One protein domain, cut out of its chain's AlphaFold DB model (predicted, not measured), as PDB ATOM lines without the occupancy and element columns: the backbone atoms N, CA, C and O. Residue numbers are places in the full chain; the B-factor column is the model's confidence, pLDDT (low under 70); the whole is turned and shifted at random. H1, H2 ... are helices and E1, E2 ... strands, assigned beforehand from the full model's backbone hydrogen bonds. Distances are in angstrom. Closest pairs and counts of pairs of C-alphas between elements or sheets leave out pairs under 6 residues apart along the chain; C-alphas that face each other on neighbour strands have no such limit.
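What this domain is: This is residues 21 to 56 and 64 to 108 of the 109 residues of an uncharacterized protein of Lentisphaeria bacterium (UniProt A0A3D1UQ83). A strongly twisted sheet of five short strands makes the main body, with E2 in its middle between E3 on one side and both E1 and E4 on the other, and E5 beyond E4. Helices H2 and H3 run side by side in opposite directions; H2 packs on the sheet while H3 only grazes it, and the small helix H1 is off the sheet. The printed part has 81 residues, with three named helices and five named strands: along the chain H1 comes first, then E1, E2 and E3, then H2, then E4 and E5, and last H3; in the branched sheet the neighbour pairs E1 and E2, E2 and E3, E2 and E4, and E4 and E5 are each antiparallel, and the class is mixed, helices and strands. The whole is compact, with a radius of gyration of the C-alphas of 11.6 A, and rounded, spanning 27 by 25 by 25 A.

Where its parts are: E2, the longest strand, is residues 44 to 49, 16.7 A from C-alpha 44 at (-37.606, 35.292, -2.530) to C-alpha 49. E1 is residues 36 to 38, and E3 is residues 66 to 70, 13.2 A long. E4 is residues 85 to 89, 13.5 A, and E5 residues 95 to 99, 13.2 A. H2 is residues 71 to 79, 12.1 A. H1, residues 26 to 31, begins at C-alpha (-34.974, 42.891, -9.403), and H3, residues 100 to 106, ends at C-alpha (-32.911, 36.326, -13.744).

How they stand to each other: The pairing of E2 is staggered. E1 and E2 form a hairpin, with N 37 and O 45 2.8 A apart. On the other side of E2, E3 is antiparallel to it at 147 degrees, with N 69 and O 46 2.7 A apart. E4, on the same side of E2 as E1, has N 49 and O 87 2.9 A apart. E4 and E5 form a hairpin, with N 98 and O 86 2.8 A apart. H2 is on the sheet at a height over the sheet of 8.3 A, only just over none of the strands, with 2 of its C-alphas falling on E2. H2 and H3 touch, closest at the C-alphas of Val 78 and Arg 100, 5.9 A, at a shallow tilt of 26 degrees, opposite ways. H1 and H3 only just touch, with 3 pairs of C-alphas within 8 A, the closest those of Phe 28 and Leu 106, 5.9 A. H1 and H2 are apart. In H1, H2 and H3 every O i to N i+4 pair is within hydrogen-bond range.

The domain as a whole: The two C-alphas farthest apart are those of Gln 31 and Ser 56, 34.5 A. Residues 57 to 63 are not printed, and C-alphas 56 and 64 are 16.4 A apart across this cut, in the link from E2 to E3. The links that are printed whole are tight. Mean pLDDT of the printed part is 76.0, with residues 21 to 23, 39 to 43, 50 to 56 and 64 to 65 under 70.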
ATOM      1  N   GLY A  21     -32.238  30.818  -0.697       45.62
ATOM      2  CA  GLY A  21     -31.673  31.404  -1.915       45.62
ATOM      3  C   GLY A  21     -31.759  32.927  -1.873       45.62
ATOM      4  O   GLY A  21     -32.667  33.460  -1.238       45.62
ATOM      5  N   GLY A  22     -30.778  33.594  -2.473       57.97
ATOM      6  CA  GLY A  22     -30.641  35.043  -2.524       57.97
ATOM      7  C   GLY A  22     -31.723  35.743  -3.353       57.97
ATOM      8  O   GLY A  22     -32.800  35.210  -3.632       57.97
ATOM      9  N   ALA A  23     -31.467  37.011  -3.671       67.12
ATOM     10  CA  ALA A  23     -32.422  37.850  -4.379       67.12
ATOM     11  C   ALA A  23     -32.384  37.553  -5.883       67.12
ATOM     12  O   ALA A  23     -31.323  37.559  -6.498       67.12
ATOM     13  N   PHE A  24     -33.550  37.359  -6.505       79.44
ATOM     14  CA  PHE A  24     -33.633  37.386  -7.964       79.44
ATOM     15  C   PHE A  24     -33.226  38.765  -8.489       79.44
ATOM     16  O   PHE A  24     -33.371  39.776  -7.794       79.44
ATOM     17  N   ASN A  25     -32.791  38.837  -9.747       84.62
ATOM     18  CA  ASN A  25     -32.497  40.111 -10.391       84.62
ATOM     19  C   ASN A  25     -33.755  41.003 -10.426       84.62
ATOM     20  O   ASN A  25     -34.669  40.779 -11.223       84.62
ATOM     21  N   GLN A  26     -33.791  42.040  -9.584       82.62
ATOM     22  CA  GLN A  26     -34.974  42.891  -9.403       82.62
ATOM     23  C   GLN A  26     -35.330  43.699 -10.657       82.62
ATOM     24  O   GLN A  26     -36.508  43.958 -10.898       82.62
ATOM     25  N   ASN A  27     -34.347  44.036 -11.500       85.00
ATOM     26  CA  ASN A  27     -34.614  44.684 -12.787       85.00
ATOM     27  C   ASN A  27     -35.375  43.738 -13.719       85.00
ATOM     28  O   ASN A  27     -36.311  44.158 -14.395       85.00
ATOM     29  N   PHE A  28     -35.020  42.451 -13.710       85.38
ATOM     30  CA  PHE A  28     -35.723  41.425 -14.475       85.38
ATOM     31  C   PHE A  28     -37.143  41.205 -13.933       85.38
ATOM     32  O   PHE A  28     -38.103  41.171 -14.704       85.38
ATOM     33  N   ILE A  29     -37.297  41.119 -12.605       86.56
ATOM     34  CA  ILE A  29     -38.615  41.030 -11.956       86.56
ATOM     35  C   ILE A  29     -39.501  42.206 -12.375       86.56
ATOM     36  O   ILE A  29     -40.638  41.991 -12.793       86.56
ATOM     37  N   ALA A  30     -38.982  43.433 -12.309       86.38
ATOM     38  CA  ALA A  30     -39.721  44.640 -12.656       86.38
ATOM     39  C   ALA A  30     -40.073  44.700 -14.150       86.38
ATOM     40  O   ALA A  30     -41.219  44.980 -14.495       86.38
ATOM     41  N   GLN A  31     -39.121  44.379 -15.034       88.75
ATOM     42  CA  GLN A  31     -39.312  44.403 -16.487       88.75
ATOM     43  C   GLN A  31     -40.472  43.506 -16.935       88.75
ATOM     44  O   GLN A  31     -41.264  43.898 -17.793       88.75
ATOM     45  N   TYR A  32     -40.579  42.311 -16.352       88.56
ATOM     46  CA  TYR A  32     -41.614  41.335 -16.697       88.56
ATOM     47  C   TYR A  32     -42.787  41.319 -15.708       88.56
ATOM     48  O   TYR A  32     -43.694  40.495 -15.837       88.56
ATOM     49  N   ASN A  33     -42.791  42.241 -14.739       90.19
ATOM     50  CA  ASN A  33     -43.787  42.344 -13.675       90.19
ATOM     51  C   ASN A  33     -44.033  40.997 -12.965       90.19
ATOM     52  O   ASN A  33     -45.180  40.593 -12.759       90.19
ATOM     53  N   LEU A  34     -42.961  40.258 -12.664       88.06
ATOM     54  CA  LEU A  34     -43.049  38.888 -12.157       88.06
ATOM     55  C   LEU A  34     -43.626  38.834 -10.743       88.06
ATOM     56  O   LEU A  34     -43.385  39.712  -9.914       88.06
ATOM     57  N   LYS A  35     -44.378  37.766 -10.469       85.50
ATOM     58  CA  LYS A  35     -44.961  37.530  -9.154       85.50
ATOM     59  C   LYS A  35     -43.943  36.868  -8.239       85.50
ATOM     60  O   LYS A  35     -43.657  35.677  -8.371       85.50
ATOM     61  N   THR A  36     -43.438  37.647  -7.291       80.56
ATOM     62  CA  THR A  36     -42.524  37.186  -6.246       80.56
ATOM     63  C   THR A  36     -43.276  36.805  -4.978       80.56
ATOM     64  O   THR A  36     -44.226  37.470  -4.569       80.56
ATOM     65  N   LEU A  37     -42.807  35.755  -4.321       77.62
ATOM     66  CA  LEU A  37     -43.194  35.362  -2.974       77.62
ATOM     67  C   LEU A  37     -42.033  35.648  -2.032       77.62
ATOM     68  O   LEU A  37     -40.883  35.508  -2.433       77.62
ATOM     69  N   THR A  38     -42.326  36.017  -0.790       72.06
ATOM     70  CA  THR A  38     -41.298  36.208   0.242       72.06
ATOM     71  C   THR A  38     -41.545  35.202   1.359       72.06
ATOM     72  O   THR A  38     -42.639  35.164   1.919       72.06
ATOM     73  N   GLY A  39     -40.555  34.356   1.638       64.19
ATOM     74  CA  GLY A  39     -40.570  33.432   2.772       64.19
ATOM     75  C   GLY A  39     -40.359  34.157   4.101       64.19
ATOM     76  O   GLY A  39     -39.902  35.299   4.132       64.19
ATOM     77  N   LYS A  40     -40.633  33.477   5.221       60.62
ATOM     78  CA  LYS A  40     -40.443  34.036   6.576       60.62
ATOM     79  C   LYS A  40     -39.010  34.495   6.853       60.62
ATOM     80  O   LYS A  40     -38.806  35.458   7.581       60.62
ATOM     81  N   SER A  41     -38.033  33.849   6.217       57.59
ATOM     82  CA  SER A  41     -36.607  34.187   6.309       57.59
ATOM     83  C   SER A  41     -36.178  35.361   5.406       57.59
ATOM     84  O   SER A  41     -34.988  35.642   5.300       57.59
ATOM     85  N   GLY A  42     -37.111  36.030   4.716       62.38
ATOM     86  CA  GLY A  42     -36.819  37.121   3.774       62.38
ATOM     87  C   GLY A  42     -36.357  36.662   2.384       62.38
ATOM     88  O   GLY A  42     -36.093  37.492   1.516       62.38
ATOM     89  N   ALA A  43     -36.279  35.351   2.150       66.94
ATOM     90  CA  ALA A  43     -35.893  34.781   0.866       66.94
ATOM     91  C   ALA A  43     -37.013  34.909  -0.176       66.94
ATOM     92  O   ALA A  43     -38.197  34.804   0.158       66.94
ATOM     93  N   GLN A  44     -36.646  35.103  -1.444       72.00
ATOM     94  CA  GLN A  44     -37.606  35.292  -2.530       72.00
ATOM     95  C   GLN A  44     -37.844  34.004  -3.331       72.00
ATOM     96  O   GLN A  44     -36.933  33.219  -3.597       72.00
ATOM     97  N   GLY A  45     -39.090  33.795  -3.749       78.81
ATOM     98  CA  GLY A  45     -39.524  32.726  -4.649       78.81
ATOM     99  C   GLY A  45     -40.338  33.270  -5.823       78.81
ATOM    100  O   GLY A  45     -40.860  34.379  -5.760       78.81
ATOM    101  N   LEU A  46     -40.474  32.485  -6.889       83.50
ATOM    102  CA  LEU A  46     -41.310  32.799  -8.053       83.50
ATOM    103  C   LEU A  46     -42.335  31.702  -8.290       83.50
ATOM    104  O   LEU A  46     -42.066  30.535  -8.023       83.50
ATOM    105  N   ILE A  47     -43.497  32.047  -8.835       81.50
ATOM    106  CA  ILE A  47     -44.479  31.040  -9.244       81.50
ATOM    107  C   ILE A  47     -44.108  30.507 -10.625       81.50
ATOM    108  O   ILE A  47     -44.165  31.234 -11.613       81.50
ATOM    109  N   VAL A  48     -43.770  29.224 -10.697       79.69
ATOM    110  CA  VAL A  48     -43.328  28.545 -11.915       79.69
ATOM    111  C   VAL A  48     -44.333  27.472 -12.317       79.69
ATOM    112  O   VAL A  48     -44.859  26.738 -11.477       79.69
ATOM    113  N   LYS A  49     -44.574  27.328 -13.620       75.06
ATOM    114  CA  LYS A  49     -45.422  26.268 -14.166       75.06
ATOM    115  C   LYS A  49     -44.620  24.986 -14.390       75.06
ATOM    116  O   LYS A  49     -43.713  24.959 -15.211       75.06
ATOM    117  N   SER A  50     -44.997  23.905 -13.707       64.19
ATOM    118  CA  SER A  50     -44.649  22.509 -14.030       64.19
ATOM    119  C   SER A  50     -43.172  22.086 -14.062       64.19
ATOM    120  O   SER A  50     -42.904  20.952 -14.446       64.19
ATOM    121  N   VAL A  51     -42.215  22.916 -13.637       57.44
ATOM    122  CA  VAL A  51     -40.788  22.523 -13.665       57.44
ATOM    123  C   VAL A  51     -40.170  22.364 -12.278       57.44
ATOM    124  O   VAL A  51     -39.153  21.697 -12.133       57.44
ATOM    125  N   CYS A  52     -40.793  22.901 -11.228       50.44
ATOM    126  CA  CYS A  52     -40.183  22.937  -9.899       50.44
ATOM    127  C   CYS A  52     -40.594  21.793  -8.964       50.44
ATOM    128  O   CYS A  52     -40.376  21.916  -7.767       50.44
ATOM    129  N   PHE A  53     -41.096  20.653  -9.450       44.78
ATOM    130  CA  PHE A  53     -41.330  19.464  -8.615       44.78
ATOM    131  C   PHE A  53     -40.343  18.349  -8.971       44.78
ATOM    132  O   PHE A  53     -40.480  17.656  -9.973       44.78
ATOM    133  N   GLN A  54     -39.309  18.203  -8.145       44.25
ATOM    134  CA  GLN A  54     -38.367  17.099  -8.210       44.25
ATOM    135  C   GLN A  54     -39.054  15.867  -7.606       44.25
ATOM    136  O   GLN A  54     -39.207  15.783  -6.389       44.25
ATOM    137  N   SER A  55     -39.492  14.930  -8.451       39.75
ATOM    138  CA  SER A  55     -39.789  13.572  -7.996       39.75
ATOM    139  C   SER A  55     -38.467  12.917  -7.605       39.75
ATOM    140  O   SER A  55     -37.545  12.796  -8.418       39.75
ATOM    141  N   SER A  56     -38.350  12.515  -6.347       42.19
ATOM    142  CA  SER A  56     -37.269  11.679  -5.839       42.19
ATOM    143  C   SER A  56     -37.412  10.259  -6.391       42.19
ATOM    144  O   SER A  56     -37.846   9.377  -5.666       42.19
ATOM    145  N   SER A  64     -48.893  18.251 -13.304       46.97
ATOM    146  CA  SER A  64     -49.457  19.574 -13.542       46.97
ATOM    147  C   SER A  64     -49.562  20.322 -12.216       46.97
ATOM    148  O   SER A  64     -50.614  20.344 -11.578       46.97
ATOM    149  N   SER A  65     -48.454  20.899 -11.774       55.78
ATOM    150  CA  SER A  65     -48.375  21.602 -10.500       55.78
ATOM    151  C   SER A  65     -47.669  22.928 -10.751       55.78
ATOM    152  O   SER A  65     -46.454  23.011 -10.920       55.78
ATOM    153  N   GLN A  66     -48.476  23.975 -10.893       70.69
ATOM    154  CA  GLN A  66     -48.025  25.352 -10.733       70.69
ATOM    155  C   GLN A  66     -47.636  25.521  -9.264       70.69
ATOM    156  O   GLN A  66     -48.385  25.075  -8.397       70.69
ATOM    157  N   GLY A  67     -46.487  26.121  -8.974       71.38
ATOM    158  CA  GLY A  67     -46.059  26.251  -7.587       71.38
ATOM    159  C   GLY A  67     -44.897  27.211  -7.382       71.38
ATOM    160  O   GLY A  67     -44.257  27.629  -8.354       71.38
ATOM    161  N   PRO A  68     -44.630  27.586  -6.123       72.94
ATOM    162  CA  PRO A  68     -43.466  28.382  -5.774       72.94
ATOM    163  C   PRO A  68     -42.169  27.651  -6.129       72.94
ATOM    164  O   PRO A  68     -42.029  26.439  -5.970       72.94
ATOM    165  N   CYS A  69     -41.190  28.417  -6.580       76.50
ATOM    166  CA  CYS A  69     -39.859  27.958  -6.910       76.50
ATOM    167  C   CYS A  69     -38.845  28.914  -6.298       76.50
ATOM    168  O   CYS A  69     -38.850  30.110  -6.596       76.50
ATOM    169  N   SER A  70     -37.990  28.390  -5.422       75.38
ATOM    170  CA  SER A  70     -36.881  29.149  -4.848       75.38
ATOM    171  C   SER A  70     -35.778  29.368  -5.876       75.38
ATOM    172  O   SER A  70     -35.650  28.607  -6.840       75.38
ATOM    173  N   GLU A  71     -34.940  30.376  -5.645       77.50
ATOM    174  CA  GLU A  71     -33.802  30.672  -6.515       77.50
ATOM    175  C   GLU A  71     -32.898  29.446  -6.716       77.50
ATOM    176  O   GLU A  71     -32.646  29.043  -7.847       77.50
ATOM    177  N   LYS A  72     -32.500  28.768  -5.632       74.81
ATOM    178  CA  LYS A  72     -31.649  27.568  -5.682       74.81
ATOM    179  C   LYS A  72     -32.250  26.445  -6.533       74.81
ATOM    180  O   LYS A  72     -31.540  25.725  -7.236       74.81
ATOM    181  N   ARG A  73     -33.573  26.284  -6.484       74.31
ATOM    182  CA  ARG A  73     -34.275  25.274  -7.282       74.31
ATOM    183  C   ARG A  73     -34.338  25.683  -8.747       74.31
ATOM    184  O   ARG A  73     -34.102  24.845  -9.612       74.31
ATOM    185  N   LEU A  74     -34.559  26.967  -9.019       79.25
ATOM    186  CA  LEU A  74     -34.493  27.513 -10.370       79.25
ATOM    187  C   LEU A  74     -33.078  27.393 -10.961       79.25
ATOM    188  O   LEU A  74     -32.947  26.986 -12.110       79.25
ATOM    189  N   GLN A  75     -32.022  27.631 -10.174       79.06
ATOM    190  CA  GLN A  75     -30.630  27.399 -10.580       79.06
ATOM    191  C   GLN A  75     -30.390  25.938 -10.983       79.06
ATOM    192  O   GLN A  75     -29.826  25.684 -12.046       79.06
ATOM    193  N   SER A  76     -30.864  24.974 -10.185       77.38
ATOM    194  CA  SER A  76     -30.760  23.542 -10.510       77.38
ATOM    195  C   SER A  76     -31.446  23.199 -11.842       77.38
ATOM    196  O   SER A  76     -30.893  22.479 -12.674       77.38
ATOM    197  N   LEU A  77     -32.622  23.785 -12.098       75.38
ATOM    198  CA  LEU A  77     -33.352  23.603 -13.355       75.38
ATOM    199  C   LEU A  77     -32.634  24.226 -14.550       75.38
ATOM    200  O   LEU A  77     -32.516  23.583 -15.588       75.38
ATOM    201  N   VAL A  78     -32.118  25.447 -14.409       78.50
ATOM    202  CA  VAL A  78     -31.327  26.122 -15.452       78.50
ATOM    203  C   VAL A  78     -30.000  25.396 -15.708       78.50
ATOM    204  O   VAL A  78     -29.484  25.408 -16.830       78.50
ATOM    205  N   GLY A  79     -29.462  24.706 -14.700       75.62
ATOM    206  CA  GLY A  79     -28.320  23.806 -14.832       75.62
ATOM    207  C   GLY A  79     -28.596  22.580 -15.711       75.62
ATOM    208  O   GLY A  79     -27.662  22.054 -16.313       75.62
ATOM    209  N   ASN A  80     -29.857  22.151 -15.853       74.06
ATOM    210  CA  ASN A  80     -30.219  21.020 -16.703       74.06
ATOM    211  C   ASN A  80     -30.113  21.398 -18.197       74.06
ATOM    212  O   ASN A  80     -30.873  22.248 -18.668       74.06
ATOM    213  N   PRO A  81     -29.237  20.744 -18.985       70.94
ATOM    214  CA  PRO A  81     -29.071  21.048 -20.407       70.94
ATOM    215  C   PRO A  81     -30.320  20.752 -21.251       70.94
ATOM    216  O   PRO A  81     -30.452  21.287 -22.347       70.94
ATOM    217  N   ASN A  82     -31.248  19.933 -20.747       71.94
ATOM    218  CA  ASN A  82     -32.492  19.595 -21.437       71.94
ATOM    219  C   ASN A  82     -33.615  20.623 -21.213       71.94
ATOM    220  O   ASN A  82     -34.667  20.525 -21.850       71.94
ATOM    221  N   LEU A  83     -33.426  21.604 -20.320       73.88
ATOM    222  CA  LEU A  83     -34.406  22.664 -20.109       73.88
ATOM    223  C   LEU A  83     -34.376  23.646 -21.288       73.88
ATOM    224  O   LEU A  83     -33.417  24.396 -21.459       73.88
ATOM    225  N   LYS A  84     -35.450  23.666 -22.083       75.19
ATOM    226  CA  LYS A  84     -35.607  24.615 -23.199       75.19
ATOM    227  C   LYS A  84     -36.201  25.949 -22.741       75.19
ATOM    228  O   LYS A  84     -35.668  27.010 -23.057       75.19
ATOM    229  N   SER A  85     -37.296  25.886 -21.990       80.94
ATOM    230  CA  SER A  85     -38.019  27.056 -21.495       80.94
ATOM    231  C   SER A  85     -38.811  26.734 -20.232       80.94
ATOM    232  O   SER A  85     -39.071  25.567 -19.930       80.94
ATOM    233  N   LEU A  86     -39.209  27.777 -19.512       83.25
ATOM    234  CA  LEU A  86     -39.957  27.695 -18.263       83.25
ATOM    235  C   LEU A  86     -40.931  28.870 -18.182       83.25
ATOM    236  O   LEU A  86     -40.566  29.996 -18.508       83.25
ATOM    237  N   GLU A  87     -42.166  28.611 -17.760       86.62
ATOM    238  CA  GLU A  87     -43.184  29.657 -17.630       86.62
ATOM    239  C   GLU A  87     -43.268  30.154 -16.182       86.62
ATOM    240  O   GLU A  87     -43.398  29.350 -15.256       86.62
ATOM    241  N   ILE A  88     -43.214  31.472 -15.992       87.81
ATOM    242  CA  ILE A  88     -43.298  32.143 -14.688       87.81
ATOM    243  C   ILE A  88     -44.533  33.039 -14.673       87.81
ATOM    244  O   ILE A  88     -44.824  33.720 -15.658       87.81
ATOM    245  N   GLN A  89     -45.268  33.039 -13.564       89.00
ATOM    246  CA  GLN A  89     -46.443  33.889 -13.411       89.00
ATOM    247  C   GLN A  89     -46.044  35.342 -13.126       89.00
ATOM    248  O   GLN A  89     -45.185  35.615 -12.284       89.00
ATOM    249  N   ASN A  90     -46.714  36.284 -13.782       89.62
ATOM    250  CA  ASN A  90     -46.612  37.708 -13.480       89.62
ATOM    251  C   ASN A  90     -47.686  38.165 -12.469       89.62
ATOM    252  O   ASN A  90     -48.601  37.418 -12.118       89.62
ATOM    253  N   ASN A  91     -47.605  39.409 -11.996       86.50
ATOM    254  CA  ASN A  91     -48.564  39.967 -11.032       86.50
ATOM    255  C   ASN A  91     -49.989  40.116 -11.597       86.50
ATOM    256  O   ASN A  91     -50.933  40.260 -10.826       86.50
ATOM    257  N   LYS A  92     -50.165  40.049 -12.923       88.75
ATOM    258  CA  LYS A  92     -51.480  40.023 -13.587       88.75
ATOM    259  C   LYS A  92     -52.075  38.610 -13.672       88.75
ATOM    260  O   LYS A  92     -53.206  38.454 -14.115       88.75
ATOM    261  N   GLY A  93     -51.329  37.587 -13.250       84.06
ATOM    262  CA  GLY A  93     -51.723  36.183 -13.350       84.06
ATOM    263  C   GLY A  93     -51.396  35.528 -14.695       84.06
ATOM    264  O   GLY A  93     -51.715  34.352 -14.874       84.06
ATOM    265  N   GLU A  94     -50.747  36.246 -15.615       88.75
ATOM    266  CA  GLU A  94     -50.337  35.741 -16.926       88.75
ATOM    267  C   GLU A  94     -49.070  34.887 -16.800       88.75
ATOM    268  O   GLU A  94     -48.196  35.160 -15.973       88.75
ATOM    269  N   TRP A  95     -48.957  33.860 -17.640       88.69
ATOM    270  CA  TRP A  95     -47.786  32.988 -17.706       88.69
ATOM    271  C   TRP A  95     -46.847  33.477 -18.801       88.69
ATOM    272  O   TRP A  95     -47.220  33.508 -19.972       88.69
ATOM    273  N   ILE A  96     -45.631  33.860 -18.419       89.94
ATOM    274  CA  ILE A  96     -44.605  34.341 -19.344       89.94
ATOM    275  C   ILE A  96     -43.555  33.245 -19.505       89.94
ATOM    276  O   ILE A  96     -42.972  32.797 -18.519       89.94
ATOM    277  N   SER A  97     -43.322  32.810 -20.744       88.75
ATOM    278  CA  SER A  97     -42.301  31.814 -21.072       88.75
ATOM    279  C   SER A  97     -40.925  32.462 -21.201       88.75
ATOM    280  O   SER A  97     -40.760  33.440 -21.929       88.75
ATOM    281  N   PHE A  98     -39.938  31.888 -20.522       88.31
ATOM    282  CA  PHE A  98     -38.546  32.316 -20.549       88.31
ATOM    283  C   PHE A  98     -37.649  31.191 -21.044       88.31
ATOM    284  O   PHE A  98     -37.791  30.039 -20.625       88.31
ATOM    285  N   THR A  99     -36.699  31.522 -21.913       87.00
ATOM    286  CA  THR A  99     -35.654  30.584 -22.337       87.00
ATOM    287  C   THR A  99     -34.634  30.359 -21.225       87.00
ATOM    288  O   THR A  99     -34.507  31.164 -20.299       87.00
ATOM    289  N   ARG A 100     -33.847  29.285 -21.337       82.81
ATOM    290  CA  ARG A 100     -32.739  29.002 -20.410       82.81
ATOM    291  C   ARG A 100     -31.801  30.202 -20.203       82.81
ATOM    292  O   ARG A 100     -31.436  30.486 -19.065       82.81
ATOM    293  N   ASP A 101     -31.459  30.933 -21.264       86.62
ATOM    294  CA  ASP A 101     -30.564  32.099 -21.188       86.62
ATOM    295  C   ASP A 101     -31.190  33.280 -20.431       86.62
ATOM    296  O   ASP A 101     -30.529  33.948 -19.628       86.62
ATOM    297  N   GLN A 102     -32.490  33.518 -20.636       88.62
ATOM    298  CA  GLN A 102     -33.236  34.551 -19.914       88.62
ATOM    299  C   GLN A 102     -33.342  34.213 -18.424       88.62
ATOM    300  O   GLN A 102     -33.104  35.075 -17.578       88.62
ATOM    301  N   LEU A 103     -33.602  32.945 -18.093       86.69
ATOM    302  CA  LEU A 103     -33.586  32.464 -16.710       86.69
ATOM    303  C   LEU A 103     -32.191  32.590 -16.082       86.69
ATOM    304  O   LEU A 103     -32.069  32.950 -14.916       86.69
ATOM    305  N   GLY A 104     -31.128  32.371 -16.859       85.56
ATOM    306  CA  GLY A 104     -29.757  32.636 -16.426       85.56
ATOM    307  C   GLY A 104     -29.517  34.105 -16.064       85.56
ATOM    308  O   GLY A 104     -28.731  34.385 -15.171       85.56
ATOM    309  N   THR A 105     -30.201  35.049 -16.713       87.38
ATOM    310  CA  THR A 105     -30.125  36.484 -16.374       87.38
ATOM    311  C   THR A 105     -30.910  36.820 -15.109       87.38
ATOM    312  O   THR A 105     -30.428  37.573 -14.266       87.38
ATOM    313  N   LEU A 106     -32.089  36.217 -14.949       86.00
ATOM    314  CA  LEU A 106     -32.911  36.326 -13.744       86.00
ATOM    315  C   LEU A 106     -32.160  35.869 -12.476       86.00
ATOM    316  O   LEU A 106     -32.365  36.435 -11.406       86.00
ATOM    317  N   LEU A 107     -31.273  34.879 -12.614       82.56
ATOM    318  CA  LEU A 107     -30.465  34.294 -11.536       82.56
ATOM    319  C   LEU A 107     -29.139  35.024 -11.244       82.56
ATOM    320  O   LEU A 107     -28.405  34.604 -10.360       82.56
ATOM    321  N   LYS A 108     -28.796  36.090 -11.976       76.69
ATOM    322  CA  LYS A 108     -27.573  36.897 -11.753       76.69
ATOM    323  C   LYS A 108     -27.811  38.087 -10.805       76.69
ATOM    324  O   LYS A 108     -27.218  39.144 -11.012       76.69
TER     325      LYS A 108